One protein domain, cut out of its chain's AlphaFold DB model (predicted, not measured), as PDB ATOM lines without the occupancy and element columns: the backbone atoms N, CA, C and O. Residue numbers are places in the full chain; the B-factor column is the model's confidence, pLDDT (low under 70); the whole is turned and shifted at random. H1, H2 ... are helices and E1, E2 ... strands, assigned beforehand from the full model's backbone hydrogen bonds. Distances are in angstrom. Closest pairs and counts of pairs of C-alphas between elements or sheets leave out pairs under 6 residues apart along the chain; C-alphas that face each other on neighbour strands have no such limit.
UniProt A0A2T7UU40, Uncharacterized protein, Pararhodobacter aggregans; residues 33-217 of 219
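This is residues 33 to 217 of the 219 residues of an uncharacterized protein of Pararhodobacter aggregans (UniProt A0A2T7UU40). An elongated body with two lobes spanned by one long helix, H7: one lobe is a four-stranded sheet, E1, E2, E5 and E6, with H8 packed over one face and H1 beside H8, and the other is a small head of the hairpin E3 and E4 with H5 and H6. H2 and H3 lie between the lobes. The printed part has 185 residues with eight named helices and six named strands, in the order E1 H1 H2 H3 H4 E2 E3 E4 H5 H6 H7 E5 E6 H8. The larger sheet is mixed, in the order E1, E2, E5, E6; the class is mixed, helices and strands. The whole is compact, with a radius of gyration of the C-alphas of 17.4 A and spans of 54 by 33 by 26 A.

Find C-alpha 33 at (141.146, 148.673, 247.211), where E1, residues 33 to 35, begins; the other strands of its sheet are E2, residues 83 to 87, E5, residues 172 to 176, and E6, residues 193 to 197. H1 is residues 45 to 56, 16.8 A, and H8 is 203 to 215, 18.2 A, ending at C-alpha 215 at (133.862, 151.124, 260.451). H2 is 58 to 61, H3 65 to 69, H4 74 to 78. In the head look for E3, 99 to 102, E4, 105 to 112, which bends by 62 degrees at residue 108, H5, 114 to 119, and H6, 131 to 141, 15.2 A. From C-alpha 143 at (117.807, 162.180, 224.616) H7 runs to residue 167, 35.1 A, with a kink of 26 degrees near residue 150.

Start at the sheet: E1 and E2 are antiparallel, with N 33 and O 85 2.8 A apart; E2 and E5 are parallel, with N 175 and O 86 at 2.8 A, as are E5 and E6, with N 174 and O 194 at 2.8 A. H1 and H8 on one face make two layers, helices over a sheet; H8 is over E5 at a height over the sheet of 8.6 A. H1 and H8 touch at Leu 52 and Leu 207, C-alphas 6.5 A apart, about perpendicular at 80 degrees. H4 and H7 only graze the sheet. H7 touches H3, closest C-alphas Leu 69 and Leu 164, 6.3 A. In the hairpin E3 and E4, N 100 and O 111 are 2.9 A apart; the closest C-alphas of E4 and H6 are Phe 109 and Thr 131, 5.2 A. H5 and H6 are each close to H7 but not clearly touching, with closest C-alphas Leu 119 and Arg 145, 7.0 A, and Ala 139 and Phe 146, 5.4 A. Every O i to N i+4 pair is within hydrogen-bond range in H1, H3, H4, H5, H6 and H8, and 17 of 21 are in H7; H2 is too short for such a pair.

The two C-alphas farthest apart, Arg 38 and Glu 122, are 55.2 A apart. The printed part has no cut; the links E2 to E3, H5 to H6 and E5 to E6 are long. The mean pLDDT of the printed part is 93.3, and residue 217 is under 70.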
ATOM      1  N   MET A  33     140.268 148.954 246.089       95.44
ATOM      2  CA  MET A  33     141.146 148.673 247.211       95.44
ATOM      3  C   MET A  33     140.589 147.520 248.040       95.44
ATOM      4  O   MET A  33     139.483 147.590 248.566       95.44
ATOM      5  N   LEU A  34     141.394 146.474 248.192       95.00
ATOM      6  CA  LEU A  34     141.138 145.383 249.125       95.00
ATOM      7  C   LEU A  34     141.763 145.720 250.481       95.00
ATOM      8  O   LEU A  34     142.902 146.190 250.547       95.00
ATOM      9  N   ILE A  35     141.016 145.493 251.555       92.94
ATOM     10  CA  ILE A  35     141.358 145.930 252.907       92.94
ATOM     11  C   ILE A  35     141.517 144.689 253.788       92.94
ATOM     12  O   ILE A  35     140.578 143.916 253.967       92.94
ATOM     13  N   GLY A  36     142.720 144.485 254.327       91.50
ATOM     14  CA  GLY A  36     143.012 143.392 255.262       91.50
ATOM     15  C   GLY A  36     142.532 143.677 256.695       91.50
ATOM     16  O   GLY A  36     142.078 144.786 256.973       91.50
ATOM     17  N   PRO A  37     142.690 142.727 257.636       85.38
ATOM     18  CA  PRO A  37     142.107 142.796 258.985       85.38
ATOM     19  C   PRO A  37     142.424 144.068 259.784       85.38
ATOM     20  O   PRO A  37     141.566 144.592 260.475       85.38
ATOM     21  N   ARG A  38     143.649 144.598 259.663       82.44
ATOM     22  CA  ARG A  38     144.096 145.827 260.359       82.44
ATOM     23  C   ARG A  38     143.872 147.106 259.547       82.44
ATOM     24  O   ARG A  38     144.348 148.175 259.921       82.44
ATOM     25  N   GLY A  39     143.280 146.980 258.363       80.81
ATOM     26  CA  GLY A  39     143.133 148.061 257.397       80.81
ATOM     27  C   GLY A  39     142.071 149.105 257.762       80.81
ATOM     28  O   GLY A  39     142.382 150.286 257.615       80.81
ATOM     29  N   PRO A  40     140.869 148.729 258.254       79.06
ATOM     30  CA  PRO A  40     139.811 149.697 258.555       79.06
ATOM     31  C   PRO A  40     140.228 150.729 259.610       79.06
ATOM     32  O   PRO A  40     140.083 151.929 259.383       79.06
ATOM     33  N   ASP A  41     140.855 150.288 260.702       79.94
ATOM     34  CA  ASP A  41     141.292 151.174 261.795       79.94
ATOM     35  C   ASP A  41     142.420 152.125 261.376       79.94
ATOM     36  O   ASP A  41     142.590 153.209 261.933       79.94
ATOM     37  N   ARG A  42     143.190 151.732 260.356       83.44
ATOM     38  CA  ARG A  42     144.281 152.526 259.783       83.44
ATOM     39  C   ARG A  42     143.809 153.527 258.729       83.44
ATOM     40  O   ARG A  42     144.621 154.321 258.257       83.44
ATOM     41  N   MET A  43     142.524 153.531 258.373       82.25
ATOM     42  CA  MET A  43     141.928 154.446 257.392       82.25
ATOM     43  C   MET A  43     141.689 155.850 257.979       82.25
ATOM     44  O   MET A  43     140.607 156.420 257.867       82.25
ATOM     45  N   ALA A  44     142.694 156.404 258.653       81.31
ATOM     46  CA  ALA A  44     142.657 157.715 259.286       81.31
ATOM     47  C   ALA A  44     143.930 158.509 258.962       81.31
ATOM     48  O   ALA A  44     144.953 157.949 258.550       81.31
ATOM     49  N   GLY A  45     143.858 159.828 259.153       85.75
ATOM     50  CA  GLY A  45     144.991 160.729 258.963       85.75
ATOM     51  C   GLY A  45     145.615 160.628 257.559       85.75
ATOM     52  O   GLY A  45     144.902 160.376 256.585       85.75
ATOM     53  N   PRO A  46     146.950 160.772 257.435       88.69
ATOM     54  CA  PRO A  46     147.629 160.827 256.137       88.69
ATOM     55  C   PRO A  46     147.467 159.573 255.268       88.69
ATOM     56  O   PRO A  46     147.511 159.665 254.042       88.69
ATOM     57  N   LEU A  47     147.302 158.391 255.874       87.94
ATOM     58  CA  LEU A  47     147.106 157.156 255.112       87.94
ATOM     59  C   LEU A  47     145.729 157.137 254.445       87.94
ATOM     60  O   LEU A  47     145.637 156.816 253.263       87.94
ATOM     61  N   GLY A  48     144.688 157.523 255.186       88.94
ATOM     62  CA  GLY A  48     143.333 157.648 254.656       88.94
ATOM     63  C   GLY A  48     143.264 158.631 253.485       88.94
ATOM     64  O   GLY A  48     142.715 158.293 252.440       88.94
ATOM     65  N   THR A  49     143.907 159.797 253.611       90.94
ATOM     66  CA  THR A  49     143.986 160.786 252.522       90.94
ATOM     67  C   THR A  49     144.640 160.203 251.271       90.94
ATOM     68  O   THR A  49     144.058 160.272 250.197       90.94
ATOM     69  N   ARG A  50     145.788 159.520 251.397       92.12
ATOM     70  CA  ARG A  50     146.463 158.888 250.244       92.12
ATOM     71  C   ARG A  50     145.615 157.808 249.572       92.12
ATOM     72  O   ARG A  50     145.701 157.624 248.358       92.12
ATOM     73  N   VAL A  51     144.840 157.057 250.356       91.50
ATOM     74  CA  VAL A  51     143.898 156.065 249.826       91.50
ATOM     75  C   VAL A  51     142.797 156.757 249.033       91.50
ATOM     76  O   VAL A  51     142.533 156.355 247.901       91.50
ATOM     77  N   LEU A  52     142.194 157.805 249.594       93.06
ATOM     78  CA  LEU A  52     141.164 158.573 248.910       93.06
ATOM     79  C   LEU A  52     141.705 159.205 247.621       93.06
ATOM     80  O   LEU A  52     141.116 159.008 246.564       93.06
ATOM     81  N   ASP A  53     142.863 159.864 247.673       93.62
ATOM     82  CA  ASP A  53     143.502 160.478 246.504       93.62
ATOM     83  C   ASP A  53     143.744 159.456 245.395       93.62
ATOM     84  O   ASP A  53     143.464 159.719 244.227       93.62
ATOM     85  N   ARG A  54     144.207 158.252 245.756       94.31
ATOM     86  CA  ARG A  54     144.366 157.145 244.808       94.31
ATOM     87  C   ARG A  54     143.034 156.764 244.162       94.31
ATOM     88  O   ARG A  54     143.019 156.523 242.960       94.31
ATOM     89  N   LEU A  55     141.961 156.646 244.941       94.94
ATOM     90  CA  LEU A  55     140.642 156.256 244.438       94.94
ATOM     91  C   LEU A  55     140.023 157.355 243.561       94.94
ATOM     92  O   LEU A  55     139.245 157.053 242.664       94.94
ATOM     93  N   LEU A  56     140.410 158.615 243.761       94.19
ATOM     94  CA  LEU A  56     139.907 159.752 242.994       94.19
ATOM     95  C   LEU A  56     140.751 160.100 241.757       94.19
ATOM     96  O   LEU A  56     140.352 160.982 241.000       94.19
ATOM     97  N   VAL A  57     141.873 159.419 241.483       94.38
ATOM     98  CA  VAL A  57     142.651 159.698 240.258       94.38
ATOM     99  C   VAL A  57     141.829 159.407 238.994       94.38
ATOM    100  O   VAL A  57     141.086 158.422 238.972       94.38
ATOM    101  N   PRO A  58     142.018 160.151 237.885       92.75
ATOM    102  CA  PRO A  58     141.242 159.946 236.657       92.75
ATOM    103  C   PRO A  58     141.261 158.503 236.141       92.75
ATOM    104  O   PRO A  58     140.250 157.992 235.672       92.75
ATOM    105  N   ALA A  59     142.397 157.811 236.280       92.00
ATOM    106  CA  ALA A  59     142.522 156.417 235.870       92.00
ATOM    107  C   ALA A  59     141.596 155.469 236.654       92.00
ATOM    108  O   ALA A  59     141.122 154.509 236.063       92.00
ATOM    109  N   ALA A  60     141.325 155.731 237.939       93.62
ATOM    110  CA  ALA A  60     140.373 154.957 238.736       93.62
ATOM    111  C   ALA A  60     138.934 155.193 238.263       93.62
ATOM    112  O   ALA A  60     138.169 154.253 238.082       93.62
ATOM    113  N   GLN A  61     138.585 156.446 237.982       93.25
ATOM    114  CA  GLN A  61     137.226 156.831 237.599       93.25
ATOM    115  C   GLN A  61     136.783 156.266 236.242       93.25
ATOM    116  O   GLN A  61     135.603 156.330 235.912       93.25
ATOM    117  N   VAL A  62     137.709 155.722 235.447       95.00
ATOM    118  CA  VAL A  62     137.419 155.137 234.132       95.00
ATOM    119  C   VAL A  62     137.516 153.608 234.095       95.00
ATOM    120  O   VAL A  62     137.292 153.020 233.032       95.00
ATOM    121  N   GLU A  63     137.828 152.943 235.213       96.44
ATOM    122  CA  GLU A  63     137.905 151.477 235.260       96.44
ATOM    123  C   GLU A  63     136.513 150.859 235.110       96.44
ATOM    124  O   GLU A  63     135.610 151.082 235.912       96.44
ATOM    125  N   GLY A  64     136.329 150.100 234.030       96.19
ATOM    126  CA  GLY A  64     135.090 149.393 233.745       96.19
ATOM    127  C   GLY A  64     134.944 148.115 234.562       96.19
ATOM    128  O   GLY A  64     135.926 147.515 234.996       96.19
ATOM    129  N   VAL A  65     133.707 147.640 234.714       96.62
ATOM    130  CA  VAL A  65     133.427 146.388 235.438       96.62
ATOM    131  C   VAL A  65     134.100 145.180 234.767       96.62
ATOM    132  O   VAL A  65     134.596 144.289 235.456       96.62
ATOM    133  N   ASP A  66     134.198 145.188 233.433       95.00
ATOM    134  CA  ASP A  66     134.868 144.139 232.657       95.00
ATOM    135  C   ASP A  66     136.374 144.057 232.980       95.00
ATOM    136  O   ASP A  66     136.920 142.957 233.034       95.00
ATOM    137  N   LEU A  67     137.049 145.186 233.245       95.44
ATOM    138  CA  LEU A  67     138.465 145.206 233.634       95.44
ATOM    139  C   LEU A  67     138.700 144.450 234.945       95.44
ATOM    140  O   LEU A  67     139.669 143.702 235.060       95.44
ATOM    141  N   HIS A  68     137.818 144.646 235.926       96.06
ATOM    142  CA  HIS A  68     137.915 143.966 237.214       96.06
ATOM    143  C   HIS A  68     137.646 142.467 237.077       96.06
ATOM    144  O   HIS A  68     138.417 141.658 237.590       96.06
ATOM    145  N   LEU A  69     136.594 142.096 236.342       95.00
ATOM    146  CA  LEU A  69     136.235 140.697 236.100       95.00
ATOM    147  C   LEU A  69     137.280 139.944 235.264       95.00
ATOM    148  O   LEU A  69     137.401 138.728 235.388       95.00
ATOM    149  N   ALA A  70     138.051 140.650 234.436       93.94
ATOM    150  CA  ALA A  70     139.124 140.067 233.638       93.94
ATOM    151  C   ALA A  70     140.419 139.791 234.428       93.94
ATOM    152  O   ALA A  70     141.365 139.259 233.847       93.94
ATOM    153  N   ASP A  71     140.506 140.157 235.713       94.69
ATOM    154  CA  ASP A  71     141.682 139.895 236.547       94.69
ATOM    155  C   ASP A  71     141.618 138.508 237.213       94.69
ATOM    156  O   ASP A  71     140.928 138.346 238.225       94.69
ATOM    157  N   PRO A  72     142.385 137.508 236.743       92.62
ATOM    158  CA  PRO A  72     142.339 136.163 237.318       92.62
ATOM    159  C   PRO A  72     142.881 136.110 238.752       92.62
ATOM    160  O   PRO A  72     142.568 135.184 239.499       92.62
ATOM    161  N   ALA A  73     143.678 137.100 239.168       93.75
ATOM    162  CA  ALA A  73     144.218 137.170 240.521       93.75
ATOM    163  C   ALA A  73     143.241 137.808 241.524       93.75
ATOM    164  O   ALA A  73     143.499 137.769 242.731       93.75
ATOM    165  N   LEU A  74     142.137 138.412 241.064       95.12
ATOM    166  CA  LEU A  74     141.240 139.181 241.925       95.12
ATOM    167  C   LEU A  74     140.612 138.311 243.015       95.12
ATOM    168  O   LEU A  74     140.726 138.653 244.190       95.12
ATOM    169  N   ALA A  75     140.033 137.167 242.646       93.75
ATOM    170  CA  ALA A  75     139.401 136.257 243.602       93.75
ATOM    171  C   ALA A  75     140.393 135.754 244.664       93.75
ATOM    172  O   ALA A  75     140.081 135.726 245.854       93.75
ATOM    173  N   GLY A  76     141.620 135.415 244.253       93.44
ATOM    174  CA  GLY A  76     142.678 134.991 245.171       93.44
ATOM    175  C   GLY A  76     143.077 136.088 246.162       93.44
ATOM    176  O   GLY A  76     143.241 135.809 247.346       93.44
ATOM    177  N   ARG A  77     143.179 137.344 245.707       94.00
ATOM    178  CA  ARG A  77     143.467 138.493 246.584       94.00
ATOM    179  C   ARG A  77     142.294 138.830 247.506       94.00
ATOM    180  O   ARG A  77     142.520 139.135 248.673       94.00
ATOM    181  N   ALA A  78     141.065 138.762 246.998       94.88
ATOM    182  CA  ALA A  78     139.851 139.069 247.747       94.88
ATOM    183  C   ALA A  78     139.660 138.141 248.956       94.88
ATOM    184  O   ALA A  78     139.244 138.608 250.010       94.88
ATOM    185  N   ARG A  79     140.063 136.866 248.854       92.75
ATOM    186  CA  ARG A  79     140.011 135.895 249.966       92.75
ATOM    187  C   ARG A  79     140.801 136.303 251.213       92.75
ATOM    188  O   ARG A  79     140.472 135.854 252.303       92.75
ATOM    189  N   TRP A  80     141.836 137.126 251.063       91.62
ATOM    190  CA  TRP A  80     142.664 137.606 252.179       91.62
ATOM    191  C   TRP A  80     142.217 138.967 252.723       91.62
ATOM    192  O   TRP A  80     142.808 139.490 253.670       91.62
ATOM    193  N   ALA A  81     141.199 139.562 252.108       93.81
ATOM    194  CA  ALA A  81     140.642 140.835 252.514       93.81
ATOM    195  C   ALA A  81     139.394 140.619 253.373       93.81
ATOM    196  O   ALA A  81     138.602 139.714 253.133       93.81
ATOM    197  N   VAL A  82     139.213 141.482 254.370       92.31
ATOM    198  CA  VAL A  82     138.016 141.496 255.224       92.31
ATOM    199  C   VAL A  82     136.986 142.509 254.737       92.31
ATOM    200  O   VAL A  82     135.809 142.392 255.065       92.31
ATOM    201  N   ALA A  83     137.426 143.503 253.964       93.00
ATOM    202  CA  ALA A  83     136.577 144.525 253.373       93.00
ATOM    203  C   ALA A  83     137.156 145.038 252.046       93.00
ATOM    204  O   ALA A  83     138.296 144.729 251.682       93.00
ATOM    205  N   PHE A  84     136.394 145.865 251.333       95.06
ATOM    206  CA  PHE A  84     136.877 146.578 250.154       95.06
ATOM    207  C   PHE A  84     136.311 147.998 250.049       95.06
ATOM    208  O   PHE A  84     135.267 148.312 250.618       95.06
ATOM    209  N   ALA A  85     136.992 148.840 249.276       95.25
ATOM    210  CA  ALA A  85     136.467 150.097 248.755       95.25
ATOM    211  C   ALA A  85     136.569 150.065 247.226       95.25
ATOM    212  O   ALA A  85     137.647 149.802 246.689       95.25
ATOM    213  N   LEU A  86     135.459 150.294 246.531       96.88
ATOM    214  CA  LEU A  86     135.384 150.281 245.071       96.88
ATOM    215  C   LEU A  86     134.735 151.573 244.589       96.88
ATOM    216  O   LEU A  86     133.572 151.821 244.894       96.88
ATOM    217  N   VAL A  87     135.452 152.361 243.792       97.00
ATOM    218  CA  VAL A  87     134.820 153.399 242.970       97.00
ATOM    219  C   VAL A  87     133.956 152.710 241.934       97.00
ATOM    220  O   VAL A  87     134.435 151.854 241.192       97.00
ATOM    221  N   LEU A  88     132.668 153.045 241.931       96.31
ATOM    222  CA  LEU A  88     131.697 152.381 241.084       96.31
ATOM    223  C   LEU A  88     132.117 152.472 239.611       96.31
ATOM    224  O   LEU A  88     132.236 153.586 239.085       96.31
ATOM    225  N   PRO A  89     132.270 151.327 238.921       97.00
ATOM    226  CA  PRO A  89     132.643 151.326 237.518       97.00
ATOM    227  C   PRO A  89     131.669 152.148 236.664       97.00
ATOM    228  O   PRO A  89     130.449 152.023 236.845       97.00
ATOM    229  N   PRO A  90     132.146 152.956 235.702       96.75
ATOM    230  CA  PRO A  90     131.267 153.752 234.855       96.75
ATOM    231  C   PRO A  90     130.291 152.888 234.067       96.75
ATOM    232  O   PRO A  90     130.669 151.877 233.473       96.75
ATOM    233  N   LEU A  91     129.042 153.348 233.985       97.19
ATOM    234  CA  LEU A  91     127.980 152.661 233.252       97.19
ATOM    235  C   LEU A  91     128.290 152.519 231.751       97.19
ATOM    236  O   LEU A  91     127.767 151.622 231.107       97.19
ATOM    237  N   GLY A  92     129.128 153.397 231.191       97.31
ATOM    238  CA  GLY A  92     129.504 153.386 229.776       97.31
ATOM    239  C   GLY A  92     130.772 152.598 229.435       97.31
ATOM    240  O   GLY A  92     131.004 152.296 228.263       97.31
ATOM    241  N   ASN A  93     131.601 152.250 230.421       97.88
ATOM    242  CA  ASN A  93     132.925 151.668 230.181       97.88
ATOM    243  C   ASN A  93     132.853 150.139 230.199       97.88
ATOM    244  O   ASN A  93     133.479 149.476 231.019       97.88
ATOM    245  N   LEU A  94     132.049 149.577 229.301       97.75
ATOM    246  CA  LEU A  94     131.912 148.138 229.090       97.75
ATOM    247  C   LEU A  94     131.428 147.852 227.671       97.75
ATOM    248  O   LEU A  94     130.735 148.668 227.056       97.75
ATOM    249  N   SER A  95     131.761 146.671 227.158       97.88
ATOM    250  CA  SER A  95     131.201 146.231 225.878       97.88
ATOM    251  C   SER A  95     129.752 145.786 226.069       97.88
ATOM    252  O   SER A  95     129.423 145.098 227.032       97.88
ATOM    253  N   ASN A  96     128.881 146.152 225.133       98.06
ATOM    254  CA  ASN A  96     127.440 145.918 225.227       98.06
ATOM    255  C   ASN A  96     126.830 145.700 223.828       98.06
ATOM    256  O   ASN A  96     127.549 145.543 222.842       98.06
ATOM    257  N   VAL A  97     125.498 145.655 223.732       98.31
ATOM    258  CA  VAL A  97     124.782 145.417 222.465       98.31
ATOM    259  C   VAL A  97     125.028 146.509 221.411       98.31
ATOM    260  O   VAL A  97     125.012 146.219 220.215       98.31
ATOM    261  N   PHE A  98     125.341 147.734 221.838       98.69
ATOM    262  CA  PHE A  98     125.499 148.913 220.990       98.69
ATOM    263  C   PHE A  98     126.940 149.163 220.542       98.69
ATOM    264  O   PHE A  98     127.155 149.622 219.422       98.69
ATOM    265  N   TYR A  99     127.940 148.857 221.367       98.62
ATOM    266  CA  TYR A  99     129.343 149.099 221.020       98.62
ATOM    267  C   TYR A  99     130.320 148.161 221.732       98.62
ATOM    268  O   TYR A  99     129.987 147.459 222.690       98.62
ATOM    269  N   ARG A 100     131.559 148.141 221.235       98.25
ATOM    270  CA  ARG A 100     132.696 147.443 221.844       98.25
ATOM    271  C   ARG A 100     133.713 148.450 222.374       98.25
ATOM    272  O   ARG A 100     134.017 149.430 221.694       98.25
ATOM    273  N   VAL A 101     134.278 148.155 223.541       98.38
ATOM    274  CA  VAL A 101     135.386 148.907 224.151       98.38
ATOM    275  C   VAL A 101     136.659 148.068 224.213       98.38
ATOM    276  O   VAL A 101     136.618 146.848 224.035       98.38
ATOM    277  N   HIS A 102     137.802 148.700 224.476       96.81
ATOM    278  CA  HIS A 102     139.060 147.976 224.635       96.81
ATOM    279  C   HIS A 102     139.091 147.186 225.956       96.81
ATOM    280  O   HIS A 102     138.825 147.772 227.004       96.81
ATOM    281  N   PRO A 103     139.490 145.898 225.971       91.00
ATOM    282  CA  PRO A 103     139.341 145.010 227.134       91.00
ATOM    283  C   PRO A 103     140.122 145.443 228.385       91.00
ATOM    284  O   PRO A 103     139.668 145.200 229.495       91.00
ATOM    285  N   ARG A 104     141.265 146.127 228.226       90.00
ATOM    286  CA  ARG A 104     142.066 146.667 229.355       90.00
ATOM    287  C   ARG A 104     141.910 148.170 229.605       90.00
ATOM    288  O   ARG A 104     142.471 148.710 230.546       90.00
ATOM    289  N   ARG A 105     141.240 148.860 228.690       93.44
ATOM    290  CA  ARG A 105     141.128 150.321 228.620       93.44
ATOM    291  C   ARG A 105     139.672 150.601 228.283       93.44
ATOM    292  O   ARG A 105     139.359 150.971 227.157       93.44
ATOM    293  N   ASN A 106     138.770 150.239 229.195       95.25
ATOM    294  CA  ASN A 106     137.340 150.183 228.876       95.25
ATOM    295  C   ASN A 106     136.737 151.572 228.582       95.25
ATOM    296  O   ASN A 106     135.612 151.655 228.103       95.25
ATOM    297  N   ASP A 107     137.504 152.640 228.808       97.00
ATOM    298  CA  ASP A 107     137.255 154.005 228.346       97.00
ATOM    299  C   ASP A 107     137.365 154.170 226.827       97.00
ATOM    300  O   ASP A 107     136.784 155.095 226.264       97.00
ATOM    301  N   ARG A 108     138.126 153.305 226.146       97.75
ATOM    302  CA  ARG A 108     138.364 153.415 224.708       97.75
ATOM    303  C   ARG A 108     137.242 152.782 223.911       97.75
ATOM    304  O   ARG A 108     137.054 151.562 223.952       97.75
ATOM    305  N   PHE A 109     136.560 153.614 223.139       98.44
ATOM    306  CA  PHE A 109     135.562 153.204 222.167       98.44
ATOM    307  C   PHE A 109     136.267 152.580 220.959       98.44
ATOM    308  O   PHE A 109     137.157 153.194 220.380       98.44
ATOM    309  N   LEU A 110     135.920 151.340 220.603       98.06
ATOM    310  CA  LEU A 110     136.546 150.648 219.470       98.06
ATOM    311  C   LEU A 110     135.655 150.608 218.237       98.06
ATOM    312  O   LEU A 110     136.155 150.708 217.122       98.06
ATOM    313  N   ALA A 111     134.359 150.354 218.420       97.56
ATOM    314  CA  ALA A 111     133.430 150.244 217.303       97.56
ATOM    315  C   ALA A 111     131.974 150.336 217.761       97.56
ATOM    316  O   ALA A 111     131.572 149.642 218.703       97.56
ATOM    317  N   ALA A 112     131.173 151.095 217.011       98.50
ATOM    318  CA  ALA A 112     129.719 151.000 217.036       98.50
ATOM    319  C   ALA A 112     129.254 149.714 216.339       98.50
ATOM    320  O   ALA A 112     129.740 149.360 215.260       98.50
ATOM    321  N   ARG A 113     128.280 149.032 216.937       98.62
ATOM    322  CA  ARG A 113     127.595 147.871 216.362       98.62
ATOM    323  C   ARG A 113     126.376 148.322 215.559       98.62
ATOM    324  O   ARG A 113     125.907 149.449 215.709       98.62
ATOM    325  N   ALA A 114     125.846 147.424 214.730       98.50
ATOM    326  CA  ALA A 114     124.694 147.706 213.872       98.50
ATOM    327  C   ALA A 114     123.487 148.321 214.617       98.50
ATOM    328  O   ALA A 114     122.963 149.311 214.109       98.50
ATOM    329  N   PRO A 115     123.096 147.866 215.830       98.56
ATOM    330  CA  PRO A 115     121.973 148.471 216.552       98.56
ATOM    331  C   PRO A 115     122.181 149.952 216.878       98.56
ATOM    332  O   PRO A 115     121.246 150.739 216.790       98.56
ATOM    333  N   LEU A 116     123.410 150.354 217.222       98.62
ATOM    334  CA  LEU A 116     123.705 151.747 217.549       98.62
ATOM    335  C   LEU A 116     123.683 152.636 216.306       98.62
ATOM    336  O   LEU A 116     123.139 153.732 216.353       98.62
ATOM    337  N   LYS A 117     124.229 152.135 215.191       98.62
ATOM    338  CA  LYS A 117     124.218 152.830 213.897       98.62
ATOM    339  C   LYS A 117     122.803 152.996 213.348       98.62
ATOM    340  O   LYS A 117     122.485 154.041 212.807       98.62
ATOM    341  N   ALA A 118     121.954 151.982 213.512       98.44
ATOM    342  CA  ALA A 118     120.550 152.063 213.122       98.44
ATOM    343  C   ALA A 118     119.775 153.064 213.990       98.44
ATOM    344  O   ALA A 118     118.894 153.756 213.493       98.44
ATOM    345  N   LEU A 119     120.113 153.151 215.280       98.31
ATOM    346  CA  LEU A 119     119.477 154.091 216.193       98.31
ATOM    347  C   LEU A 119     119.922 155.538 215.934       98.31
ATOM    348  O   LEU A 119     119.103 156.441 216.050       98.31
ATOM    349  N   PHE A 120     121.182 155.760 215.558       98.56
ATOM    350  CA  PHE A 120     121.759 157.078 215.272       98.56
ATOM    351  C   PHE A 120     122.444 157.102 213.894       98.56
ATOM    352  O   PHE A 120     123.677 157.131 213.825       98.56
ATOM    353  N   PRO A 121     121.673 157.048 212.792       98.31
ATOM    354  CA  PRO A 121     122.225 157.007 211.437       98.31
ATOM    355  C   PRO A 121     122.965 158.289 211.037       98.31
ATOM    356  O   PRO A 121     123.792 158.252 210.131       98.31
ATOM    357  N   GLU A 122     122.690 159.412 211.702       97.88
ATOM    358  CA  GLU A 122     123.335 160.701 211.444       97.88
ATOM    359  C   GLU A 122     124.708 160.859 212.117       97.88
ATOM    360  O   GLU A 122     125.406 161.841 211.873       97.88
ATOM    361  N   VAL A 123     125.095 159.925 212.990       98.19
ATOM    362  CA  VAL A 123     126.315 160.035 213.795       98.19
ATOM    363  C   VAL A 123     127.471 159.287 213.133       98.19
ATOM    364  O   VAL A 123     127.420 158.068 212.949       98.19
ATOM    365  N   ASP A 124     128.568 159.998 212.858       97.44
ATOM    366  CA  ASP A 124     129.833 159.372 212.468       97.44
ATOM    367  C   ASP A 124     130.572 158.811 213.693       97.44
ATOM    368  O   ASP A 124     131.256 159.513 214.440       97.44
ATOM    369  N   PHE A 125     130.456 157.499 213.890       97.44
ATOM    370  CA  PHE A 125     131.104 156.805 215.002       97.44
ATOM    371  C   PHE A 125     132.622 156.645 214.858       97.44
ATOM    372  O   PHE A 125     133.265 156.270 215.841       97.44
ATOM    373  N   ALA A 126     133.209 156.889 213.680       94.94
ATOM    374  CA  ALA A 126     134.660 156.811 213.500       94.94
ATOM    375  C   ALA A 126     135.396 157.953 214.222       94.94
ATOM    376  O   ALA A 126     136.561 157.798 214.585       94.94
ATOM    377  N   ALA A 127     134.702 159.060 214.501       93.12
ATOM    378  CA  ALA A 127     135.241 160.207 215.226       93.12
ATOM    379  C   ALA A 127     135.469 159.944 216.729       93.12
ATOM    380  O   ALA A 127     136.155 160.718 217.402       93.12
ATOM    381  N   PHE A 128     134.917 158.862 217.293       97.88
ATOM    382  CA  PHE A 128     134.982 158.611 218.731       97.88
ATOM    383  C   PHE A 128     136.128 157.683 219.136       97.88
ATOM    384  O   PHE A 128     136.115 156.487 218.857       97.88
ATOM    385  N   ALA A 129     137.061 158.217 219.927       97.31
ATOM    386  CA  ALA A 129     138.095 157.426 220.603       97.31
ATOM    387  C   ALA A 129     137.698 156.983 222.026       97.31
ATOM    388  O   ALA A 129     138.219 155.988 222.538       97.31
ATOM    389  N   PHE A 130     136.782 157.709 222.679       98.06
ATOM    390  CA  PHE A 130     136.422 157.513 224.086       98.06
ATOM    391  C   PHE A 130     134.911 157.381 224.284       98.06
ATOM    392  O   PHE A 130     134.126 158.099 223.663       98.06
ATOM    393  N   THR A 131     134.508 156.501 225.200       97.50
ATOM    394  CA  THR A 131     133.102 156.241 225.549       97.50
ATOM    395  C   THR A 131     132.406 157.475 226.109       97.50
ATOM    396  O   THR A 131     131.263 157.730 225.750       97.50
ATOM    397  N   GLY A 132     133.085 158.263 226.949       95.75
ATOM    398  CA  GLY A 132     132.515 159.475 227.543       95.75
ATOM    399  C   GLY A 132     132.071 160.490 226.489       95.75
ATOM    400  O   GLY A 132     130.932 160.951 226.528       95.75
ATOM    401  N   HIS A 133     132.933 160.771 225.505       96.75
ATOM    402  CA  HIS A 133     132.593 161.666 224.398       96.75
ATOM    403  C   HIS A 133     131.467 161.082 223.535       96.75
ATOM    404  O   HIS A 133     130.478 161.769 223.304       96.75
ATOM    405  N   ALA A 134     131.563 159.802 223.155       98.12
ATOM    406  CA  ALA A 134     130.529 159.137 222.363       98.12
ATOM    407  C   ALA A 134     129.149 159.208 223.039       98.12
ATOM    408  O   ALA A 134     128.176 159.635 222.427       98.12
ATOM    409  N   LEU A 135     129.053 158.831 224.316       98.25
ATOM    410  CA  LEU A 135     127.785 158.822 225.047       98.25
ATOM    411  C   LEU A 135     127.238 160.233 225.276       98.25
ATOM    412  O   LEU A 135     126.034 160.429 225.135       98.25
ATOM    413  N   GLY A 136     128.106 161.206 225.573       97.88
ATOM    414  CA  GLY A 136     127.708 162.609 225.687       97.88
ATOM    415  C   GLY A 136     127.133 163.153 224.377       97.88
ATOM    416  O   GLY A 136     126.075 163.778 224.388       97.88
ATOM    417  N   SER A 137     127.768 162.846 223.241       97.94
ATOM    418  CA  SER A 137     127.270 163.222 221.915       97.94
ATOM    419  C   SER A 137     125.925 162.569 221.599       97.94
ATOM    420  O   SER A 137     125.013 163.252 221.149       97.94
ATOM    421  N   LEU A 138     125.753 161.273 221.876       98.44
ATOM    422  CA  LEU A 138     124.483 160.579 221.629       98.44
ATOM    423  C   LEU A 138     123.335 161.129 222.486       98.44
ATOM    424  O   LEU A 138     122.223 161.297 221.985       98.44
ATOM    425  N   ALA A 139     123.607 161.429 223.759       98.00
ATOM    426  CA  ALA A 139     122.634 162.046 224.655       98.00
ATOM    427  C   ALA A 139     122.224 163.449 224.182       98.00
ATOM    428  O   ALA A 139     121.060 163.810 224.317       98.00
ATOM    429  N   ALA A 140     123.153 164.214 223.598       97.50
ATOM    430  CA  ALA A 140     122.875 165.535 223.039       97.50
ATOM    431  C   ALA A 140     122.118 165.481 221.700       97.50
ATOM    432  O   ALA A 140     121.258 166.323 221.459       97.50
ATOM    433  N   VAL A 141     122.413 164.498 220.840       98.12
ATOM    434  CA  VAL A 141     121.750 164.338 219.532       98.12
ATOM    435  C   VAL A 141     120.266 164.012 219.697       98.12
ATOM    436  O   VAL A 141     119.431 164.590 219.009       98.12
ATOM    437  N   CYS A 142     119.923 163.070 220.578       98.12
ATOM    438  CA  CYS A 142     118.528 162.737 220.865       98.12
ATOM    439  C   CYS A 142     118.403 162.023 222.221       98.12
ATOM    440  O   CYS A 142     118.642 160.808 222.296       98.12
ATOM    441  N   PRO A 143     118.003 162.745 223.283       97.38
ATOM    442  CA  PRO A 143     117.807 162.180 224.616       97.38
ATOM    443  C   PRO A 143     116.844 160.987 224.638       97.38
ATOM    444  O   PRO A 143     117.093 159.999 225.331       97.38
ATOM    445  N   GLU A 144     115.775 161.031 223.840       97.75
ATOM    446  CA  GLU A 144     114.737 159.998 223.777       97.75
ATOM    447  C   GLU A 144     115.310 158.684 223.243       97.75
ATOM    448  O   GLU A 144     115.171 157.637 223.880       97.75
ATOM    449  N   ARG A 145     116.037 158.732 222.118       98.19
ATOM    450  CA  ARG A 145     116.751 157.563 221.578       98.19
ATOM    451  C   ARG A 145     117.838 157.089 222.532       98.19
ATOM    452  O   ARG A 145     118.011 155.884 222.720       98.19
ATOM    453  N   PHE A 146     118.537 158.012 223.191       98.50
ATOM    454  CA  PHE A 146     119.568 157.666 224.164       98.50
ATOM    455  C   PHE A 146     119.021 156.849 225.344       98.50
ATOM    456  O   PHE A 146     119.746 156.016 225.892       98.50
ATOM    457  N   THR A 147     117.736 156.978 225.697       97.94
ATOM    458  CA  THR A 147     117.131 156.120 226.731       97.94
ATOM    459  C   THR A 147     117.237 154.624 226.403       97.94
ATOM    460  O   THR A 147     117.454 153.821 227.313       97.94
ATOM    461  N   LEU A 148     117.175 154.240 225.120       98.31
ATOM    462  CA  LEU A 148     117.368 152.857 224.669       98.31
ATOM    463  C   LEU A 148     118.823 152.414 224.833       98.31
ATOM    464  O   LEU A 148     119.080 151.305 225.306       98.31
ATOM    465  N   VAL A 149     119.775 153.303 224.523       98.56
ATOM    466  CA  VAL A 149     121.205 153.056 224.763       98.56
ATOM    467  C   VAL A 149     121.442 152.812 226.247       98.56
ATOM    468  O   VAL A 149     121.995 151.780 226.622       98.56
ATOM    469  N   ARG A 150     120.945 153.713 227.102       98.12
ATOM    470  CA  ARG A 150     121.072 153.610 228.558       98.12
ATOM    471  C   ARG A 150     120.500 152.298 229.095       98.12
ATOM    472  O   ARG A 150     121.137 151.687 229.950       98.12
ATOM    473  N   ARG A 151     119.341 151.842 228.603       98.12
ATOM    474  CA  ARG A 151     118.765 150.539 228.992       98.12
ATOM    475  C   ARG A 151     119.736 149.393 228.707       98.12
ATOM    476  O   ARG A 151     120.065 148.657 229.632       98.12
ATOM    477  N   GLY A 152     120.295 149.319 227.498       98.31
ATOM    478  CA  GLY A 152     121.279 148.281 227.170       98.31
ATOM    479  C   GLY A 152     122.594 148.395 227.955       98.31
ATOM    480  O   GLY A 152     123.223 147.375 228.242       98.31
ATOM    481  N   LEU A 153     123.008 149.603 228.363       98.44
ATOM    482  CA  LEU A 153     124.133 149.766 229.294       98.44
ATOM    483  C   LEU A 153     123.818 149.155 230.662       98.44
ATOM    484  O   LEU A 153     124.628 148.404 231.195       98.44
ATOM    485  N   VAL A 154     122.637 149.443 231.216       98.06
ATOM    486  CA  VAL A 154     122.189 148.909 232.513       98.06
ATOM    487  C   VAL A 154     122.057 147.384 232.467       98.06
ATOM    488  O   VAL A 154     122.557 146.710 233.366       98.06
ATOM    489  N   GLU A 155     121.457 146.839 231.406       97.62
ATOM    490  CA  GLU A 155     121.312 145.392 231.183       97.62
ATOM    491  C   GLU A 155     122.665 144.675 231.099       97.62
ATOM    492  O   GLU A 155     122.804 143.549 231.574       97.62
ATOM    493  N   ALA A 156     123.690 145.331 230.550       97.81
ATOM    494  CA  ALA A 156     125.044 144.793 230.535       97.81
ATOM    495  C   ALA A 156     125.758 144.964 231.889       97.81
ATOM    496  O   ALA A 156     126.471 144.060 232.332       97.81
ATOM    497  N   TRP A 157     125.586 146.109 232.548       97.88
ATOM    498  CA  TRP A 157     126.351 146.496 233.732       97.88
ATOM    499  C   TRP A 157     125.886 145.774 234.998       97.88
ATOM    500  O   TRP A 157     126.718 145.254 235.738       97.88
ATOM    501  N   VAL A 158     124.572 145.675 235.236       96.88
ATOM    502  CA  VAL A 158     124.022 145.118 236.487       96.88
ATOM    503  C   VAL A 158     124.446 143.663 236.729       96.88
ATOM    504  O   VAL A 158     124.952 143.383 237.817       96.88
ATOM    505  N   PRO A 159     124.321 142.724 235.767       96.12
ATOM    506  CA  PRO A 159     124.757 141.345 235.983       96.12
ATOM    507  C   PRO A 159     126.259 141.237 236.262       96.12
ATOM    508  O   PRO A 159     126.678 140.455 237.109       96.12
ATOM    509  N   ARG A 160     127.078 142.058 235.597       97.06
ATOM    510  CA  ARG A 160     128.535 142.078 235.793       97.06
ATOM    511  C   ARG A 160     128.920 142.642 237.151       97.06
ATOM    512  O   ARG A 160     129.811 142.108 237.799       97.06
ATOM    513  N   MET A 161     128.228 143.680 237.606       97.06
ATOM    514  CA  MET A 161     128.435 144.210 238.949       97.06
ATOM    515  C   MET A 161     128.040 143.209 240.019       97.06
ATOM    516  O   MET A 161     128.782 143.073 240.984       97.06
ATOM    517  N   ARG A 162     126.948 142.458 239.823       95.00
ATOM    518  CA  ARG A 162     126.586 141.335 240.703       95.00
ATOM    519  C   ARG A 162     127.712 140.302 240.775       95.00
ATOM    520  O   ARG A 162     128.140 139.960 241.868       95.00
ATOM    521  N   LEU A 163     128.253 139.878 239.632       95.44
ATOM    522  CA  LEU A 163     129.399 138.961 239.605       95.44
ATOM    523  C   LEU A 163     130.626 139.541 240.319       95.44
ATOM    524  O   LEU A 163     131.276 138.840 241.089       95.44
ATOM    525  N   LEU A 164     130.937 140.819 240.090       96.25
ATOM    526  CA  LEU A 164     132.086 141.467 240.711       96.25
ATOM    527  C   LEU A 164     131.938 141.508 242.234       96.25
ATOM    528  O   LEU A 164     132.872 141.130 242.934       96.25
ATOM    529  N   VAL A 165     130.783 141.928 242.758       94.81
ATOM    530  CA  VAL A 165     130.588 142.000 244.213       94.81
ATOM    531  C   VAL A 165     130.580 140.621 244.867       94.81
ATOM    532  O   VAL A 165     131.046 140.514 245.995       94.81
ATOM    533  N   GLU A 166     130.152 139.563 244.169       93.12
ATOM    534  CA  GLU A 166     130.257 138.187 244.681       93.12
ATOM    535  C   GLU A 166     131.705 137.691 244.808       93.12
ATOM    536  O   GLU A 166     132.014 136.906 245.700       93.12
ATOM    537  N   VAL A 167     132.616 138.177 243.959       94.50
ATOM    538  CA  VAL A 167     134.053 137.869 244.065       94.50
ATOM    539  C   VAL A 167     134.722 138.635 245.214       94.50
ATOM    540  O   VAL A 167     135.745 138.195 245.743       94.50
ATOM    541  N   LEU A 168     134.174 139.790 245.591       95.44
ATOM    542  CA  LEU A 168     134.714 140.660 246.634       95.44
ATOM    543  C   LEU A 168     134.258 140.224 248.041       95.44
ATOM    544  O   LEU A 168     133.240 139.539 248.180       95.44
ATOM    545  N   PRO A 169     134.978 140.637 249.107       92.50
ATOM    546  CA  PRO A 169     134.563 140.370 250.483       92.50
ATOM    547  C   PRO A 169     133.107 140.795 250.749       92.50
ATOM    548  O   PRO A 169     132.635 141.760 250.146       92.50
ATOM    549  N   PRO A 170     132.387 140.127 251.669       88.12
ATOM    550  CA  PRO A 170     130.981 140.433 251.949       88.12
ATOM    551  C   PRO A 170     130.776 141.857 252.482       88.12
ATOM    552  O   PRO A 170     129.738 142.467 252.246       88.12
ATOM    553  N   ARG A 171     131.782 142.405 253.173       89.56
ATOM    554  CA  ARG A 171     131.788 143.780 253.679       89.56
ATOM    555  C   ARG A 171     132.490 144.693 252.680       89.56
ATOM    556  O   ARG A 171     133.579 144.381 252.199       89.56
ATOM    557  N   GLY A 172     131.919 145.861 252.410       91.56
ATOM    558  CA  GLY A 172     132.591 146.845 251.572       91.56
ATOM    559  C   GLY A 172     131.813 148.127 251.344       91.56
ATOM    560  O   GLY A 172     130.657 148.274 251.748       91.56
ATOM    561  N   VAL A 173     132.487 149.058 250.678       94.00
ATOM    562  CA  VAL A 173     131.958 150.371 250.322       94.00
ATOM    563  C   VAL A 173     132.053 150.560 248.813       94.00
ATOM    564  O   VAL A 173     133.137 150.505 248.230       94.00
ATOM    565  N   LEU A 174     130.909 150.806 248.185       95.50
ATOM    566  CA  LEU A 174     130.794 151.328 246.833       95.50
ATOM    567  C   LEU A 174     130.807 152.855 246.899       95.50
ATOM    568  O   LEU A 174     129.979 153.464 247.574       95.50
ATOM    569  N   ILE A 175     131.749 153.469 246.200       95.88
ATOM    570  CA  ILE A 175     131.912 154.916 246.116       95.88
ATOM    571  C   ILE A 175     131.276 155.376 244.807       95.88
ATOM    572  O   ILE A 175     131.760 155.056 243.722       95.88
ATOM    573  N   ASP A 176     130.185 156.118 244.914       95.25
ATOM    574  CA  ASP A 176     129.515 156.756 243.793       95.25
ATOM    575  C   ASP A 176     130.039 158.184 243.637       95.25
ATOM    576  O   ASP A 176     129.929 159.004 244.548       95.25
ATOM    577  N   LEU A 177     130.641 158.476 242.489       94.00
ATOM    578  CA  LEU A 177     131.090 159.827 242.148       94.00
ATOM    579  C   LEU A 177     130.006 160.543 241.330       94.00
ATOM    580  O   LEU A 177     129.144 159.878 240.757       94.00
ATOM    581  N   PRO A 178     130.018 161.875 241.206       92.44
ATOM    582  CA  PRO A 178     129.069 162.583 240.368       92.44
ATOM    583  C   PRO A 178     129.106 162.054 238.931       92.44
ATOM    584  O   PRO A 178     130.163 161.767 238.366       92.44
ATOM    585  N   ALA A 179     127.930 161.888 238.342       91.81
ATOM    586  CA  ALA A 179     127.764 161.550 236.938       91.81
ATOM    587  C   ALA A 179     126.587 162.352 236.381       91.81
ATOM    588  O   ALA A 179     125.654 162.645 237.134       91.81
ATOM    589  N   PRO A 180     126.596 162.679 235.079       92.44
ATOM    590  CA  PRO A 180     125.447 163.300 234.444       92.44
ATOM    591  C   PRO A 180     124.184 162.462 234.636       92.44
ATOM    592  O   PRO A 180     124.240 161.229 234.645       92.44
ATOM    593  N   ASP A 181     123.034 163.124 234.718       91.69
ATOM    594  CA  ASP A 181     121.746 162.485 234.998       91.69
ATOM    595  C   ASP A 181     121.413 161.343 234.028       91.69
ATOM    596  O   ASP A 181     120.912 160.290 234.433       91.69
ATOM    597  N   TRP A 182     121.779 161.518 232.759       92.62
ATOM    598  CA  TRP A 182     121.602 160.538 231.692       92.62
ATOM    599  C   TRP A 182     122.534 159.316 231.809       92.62
ATOM    600  O   TRP A 182     122.276 158.294 231.175       92.62
ATOM    601  N   LEU A 183     123.567 159.354 232.657       93.56
ATOM    602  CA  LEU A 183     124.506 158.248 232.894       93.56
ATOM    603  C   LEU A 183     124.587 157.799 234.360       93.56
ATOM    604  O   LEU A 183     125.526 157.091 234.737       93.56
ATOM    605  N   ARG A 184     123.599 158.160 235.189       92.69
ATOM    606  CA  ARG A 184     123.525 157.675 236.573       92.69
ATOM    607  C   ARG A 184     123.565 156.151 236.630       92.69
ATOM    608  O   ARG A 184     122.780 155.471 235.953       92.69
ATOM    609  N   ARG A 185     124.462 155.641 237.475       93.88
ATOM    610  CA  ARG A 185     124.634 154.213 237.738       93.88
ATOM    611  C   ARG A 185     123.447 153.667 238.541       93.88
ATOM    612  O   ARG A 185     122.934 154.366 239.413       93.88
ATOM    613  N   PRO A 186     122.994 152.434 238.259       92.06
ATOM    614  CA  PRO A 186     121.988 151.769 239.079       92.06
ATOM    615  C   PRO A 186     122.475 151.544 240.514       92.06
ATOM    616  O   PRO A 186     123.656 151.277 240.744       92.06
ATOM    617  N   VAL A 187     121.542 151.571 241.468       84.75
ATOM    618  CA  VAL A 187     121.816 151.159 242.849       84.75
ATOM    619  C   VAL A 187     122.191 149.681 242.860       84.75
ATOM    620  O   VAL A 187     121.493 148.846 242.280       84.75
ATOM    621  N   THR A 188     123.294 149.354 243.527       78.94
ATOM    622  CA  THR A 188     123.743 147.967 243.696       78.94
ATOM    623  C   THR A 188     123.484 147.541 245.134       78.94
ATOM    624  O   THR A 188     124.222 147.919 246.039       78.94
ATOM    625  N   ALA A 189     122.414 146.772 245.349       72.00
ATOM    626  CA  ALA A 189     122.047 146.272 246.670       72.00
ATOM    627  C   ALA A 189     122.659 144.886 246.925       72.00
ATOM    628  O   ALA A 189     122.484 143.967 246.125       72.00
ATOM    629  N   ARG A 190     123.352 144.747 248.057       78.88
ATOM    630  CA  ARG A 190     123.788 143.483 248.664       78.88
ATOM    631  C   ARG A 190     123.834 143.703 250.173       78.88
ATOM    632  O   ARG A 190     124.205 144.789 250.619       78.88
ATOM    633  N   GLU A 191     123.444 142.707 250.955       73.62
ATOM    634  CA  GLU A 191     123.560 142.785 252.411       73.62
ATOM    635  C   GLU A 191     125.024 143.040 252.818       73.62
ATOM    636  O   GLU A 191     125.943 142.474 252.229       73.62
ATOM    637  N   GLY A 192     125.254 143.954 253.765       74.44
ATOM    638  CA  GLY A 192     126.604 144.352 254.191       74.44
ATOM    639  C   GLY A 192     127.362 145.286 253.232       74.44
ATOM    640  O   GLY A 192     128.449 145.753 253.583       74.44
ATOM    641  N   LEU A 193     126.795 145.613 252.064       85.00
ATOM    642  CA  LEU A 193     127.382 146.539 251.095       85.00
ATOM    643  C   LEU A 193     126.777 147.937 251.236       85.00
ATOM    644  O   LEU A 193     125.566 148.130 251.120       85.00
ATOM    645  N   ARG A 194     127.627 148.938 251.466       88.25
ATOM    646  CA  ARG A 194     127.219 150.348 251.562       88.25
ATOM    647  C   ARG A 194     127.542 151.064 250.258       88.25
ATOM    648  O   ARG A 194     128.662 150.951 249.778       88.25
ATOM    649  N   GLN A 195     126.611 151.852 249.727       92.38
ATOM    650  CA  GLN A 195     126.896 152.811 248.658       92.38
ATOM    651  C   GLN A 195     126.927 154.220 249.252       92.38
ATOM    652  O   GLN A 195     125.958 154.646 249.879       92.38
ATOM    653  N   ILE A 196     128.042 154.932 249.086       93.31
ATOM    654  CA  ILE A 196     128.204 156.325 249.514       93.31
ATOM    655  C   ILE A 196     128.451 157.206 248.298       93.31
ATOM    656  O   ILE A 196     129.213 156.833 247.414       93.31
ATOM    657  N   ALA A 197     127.833 158.382 248.264       93.31
ATOM    658  CA  ALA A 197     128.184 159.410 247.292       93.31
ATOM    659  C   ALA A 197     129.374 160.217 247.822       93.31
ATOM    660  O   ALA A 197     129.346 160.601 248.989       93.31
ATOM    661  N   LEU A 198     130.390 160.486 247.007       93.94
ATOM    662  CA  LEU A 198     131.496 161.377 247.369       93.94
ATOM    663  C   LEU A 198     131.600 162.521 246.367       93.94
ATOM    664  O   LEU A 198     131.478 162.289 245.168       93.94
ATOM    665  N   ASP A 199     131.874 163.728 246.857       91.00
ATOM    666  CA  ASP A 199     132.295 164.846 246.018       91.00
ATOM    667  C   ASP A 199     133.812 164.728 245.752       91.00
ATOM    668  O   ASP A 199     134.597 164.718 246.708       91.00
ATOM    669  N   PRO A 200     134.262 164.613 244.487       87.81
ATOM    670  CA  PRO A 200     135.669 164.596 244.125       87.81
ATOM    671  C   PRO A 200     136.391 165.919 244.354       87.81
ATOM    672  O   PRO A 200     137.569 165.973 244.022       87.81
ATOM    673  N   GLU A 201     135.778 166.953 244.923       89.38
ATOM    674  CA  GLU A 201     136.457 168.187 245.341       89.38
ATOM    675  C   GLU A 201     136.597 168.290 246.872       89.38
ATOM    676  O   GLU A 201     137.596 168.810 247.368       89.38
ATOM    677  N   ASP A 202     135.696 167.676 247.647       92.06
ATOM    678  CA  ASP A 202     135.756 167.683 249.116       92.06
ATOM    679  C   ASP A 202     136.482 166.446 249.679       92.06
ATOM    680  O   ASP A 202     135.900 165.407 250.008       92.06
ATOM    681  N   ARG A 203     137.812 166.555 249.800       89.25
ATOM    682  CA  ARG A 203     138.665 165.480 250.347       89.25
ATOM    683  C   ARG A 203     138.381 165.177 251.817       89.25
ATOM    684  O   ARG A 203     138.505 164.019 252.222       89.25
ATOM    685  N   ALA A 204     138.076 166.195 252.619       88.62
ATOM    686  CA  ALA A 204     137.937 166.039 254.062       88.62
ATOM    687  C   ALA A 204     136.653 165.270 254.389       88.62
ATOM    688  O   ALA A 204     136.709 164.242 255.072       88.62
ATOM    689  N   GLU A 205     135.533 165.704 253.812       91.69
ATOM    690  CA  GLU A 205     134.254 165.013 253.943       91.69
ATOM    691  C   GLU A 205     134.306 163.634 253.278       91.69
ATOM    692  O   GLU A 205     133.868 162.635 253.855       91.69
ATOM    693  N   GLY A 206     134.931 163.533 252.100       92.00
ATOM    694  CA  GLY A 206     135.103 162.262 251.401       92.00
ATOM    695  C   GLY A 206     135.808 161.200 252.248       92.00
ATOM    696  O   GLY A 206     135.366 160.047 252.310       92.00
ATOM    697  N   LEU A 207     136.871 161.589 252.961       92.00
ATOM    698  CA  LEU A 207     137.595 160.691 253.857       92.00
ATOM    699  C   LEU A 207     136.748 160.312 255.077       92.00
ATOM    700  O   LEU A 207     136.709 159.135 255.448       92.00
ATOM    701  N   ALA A 208     136.063 161.282 255.687       91.75
ATOM    702  CA  ALA A 208     135.200 161.039 256.838       91.75
ATOM    703  C   ALA A 208     134.098 160.019 256.504       91.75
ATOM    704  O   ALA A 208     133.924 159.036 257.232       91.75
ATOM    705  N   ARG A 209     133.426 160.184 255.358       93.06
ATOM    706  CA  ARG A 209     132.370 159.276 254.885       93.06
ATOM    707  C   ARG A 209     132.891 157.886 254.545       93.06
ATOM    708  O   ARG A 209     132.277 156.899 254.954       93.06
ATOM    709  N   LEU A 210     134.021 157.788 253.840       92.25
ATOM    710  CA  LEU A 210     134.640 156.497 253.526       92.25
ATOM    711  C   LEU A 210     135.001 155.731 254.805       92.25
ATOM    712  O   LEU A 210     134.679 154.550 254.937       92.25
ATOM    713  N   ARG A 211     135.628 156.409 255.770       90.62
ATOM    714  CA  ARG A 211     136.008 155.810 257.052       90.62
ATOM    715  C   ARG A 211     134.781 155.366 257.848       90.62
ATOM    716  O   ARG A 211     134.758 154.236 258.331       90.62
ATOM    717  N   ALA A 212     133.759 156.214 257.960       90.12
ATOM    718  CA  ALA A 212     132.521 155.871 258.657       90.12
ATOM    719  C   ALA A 212     131.851 154.631 258.042       90.12
ATOM    720  O   ALA A 212     131.479 153.710 258.767       90.12
ATOM    721  N   ALA A 213     131.774 154.563 256.710       90.00
ATOM    722  CA  ALA A 213     131.178 153.433 256.004       90.00
ATOM    723  C   ALA A 213     131.957 152.119 256.203       90.00
ATOM    724  O   ALA A 213     131.341 151.060 256.301       90.00
ATOM    725  N   LEU A 214     133.290 152.179 256.310       87.88
ATOM    726  CA  LEU A 214     134.128 151.008 256.592       87.88
ATOM    727  C   LEU A 214     134.027 150.533 258.051       87.88
ATOM    728  O   LEU A 214     134.044 149.328 258.294       87.88
ATOM    729  N   LEU A 215     133.911 151.452 259.017       83.25
ATOM    730  CA  LEU A 215     133.862 151.124 260.451       83.25
ATOM    731  C   LEU A 215     132.477 150.659 260.924       83.25
ATOM    732  O   LEU A 215     132.384 149.810 261.803       83.25
ATOM    733  N   GLN A 216     131.391 151.154 260.328       73.00
ATOM    734  CA  GLN A 216     130.020 150.756 260.692       73.00
ATOM    735  C   GLN A 216     129.664 149.307 260.315       73.00
ATOM    736  O   GLN A 216     128.567 148.845 260.619       73.00
ATOM    737  N   GLY A 217     130.570 148.589 259.648       56.91
ATOM    738  CA  GLY A 217     130.479 147.151 259.418       56.91
ATOM    739  C   GLY A 217     131.365 146.315 260.346       56.91
ATOM    740  O   GLY A 217     131.533 145.142 260.051       56.91
TER     741      GLY A 217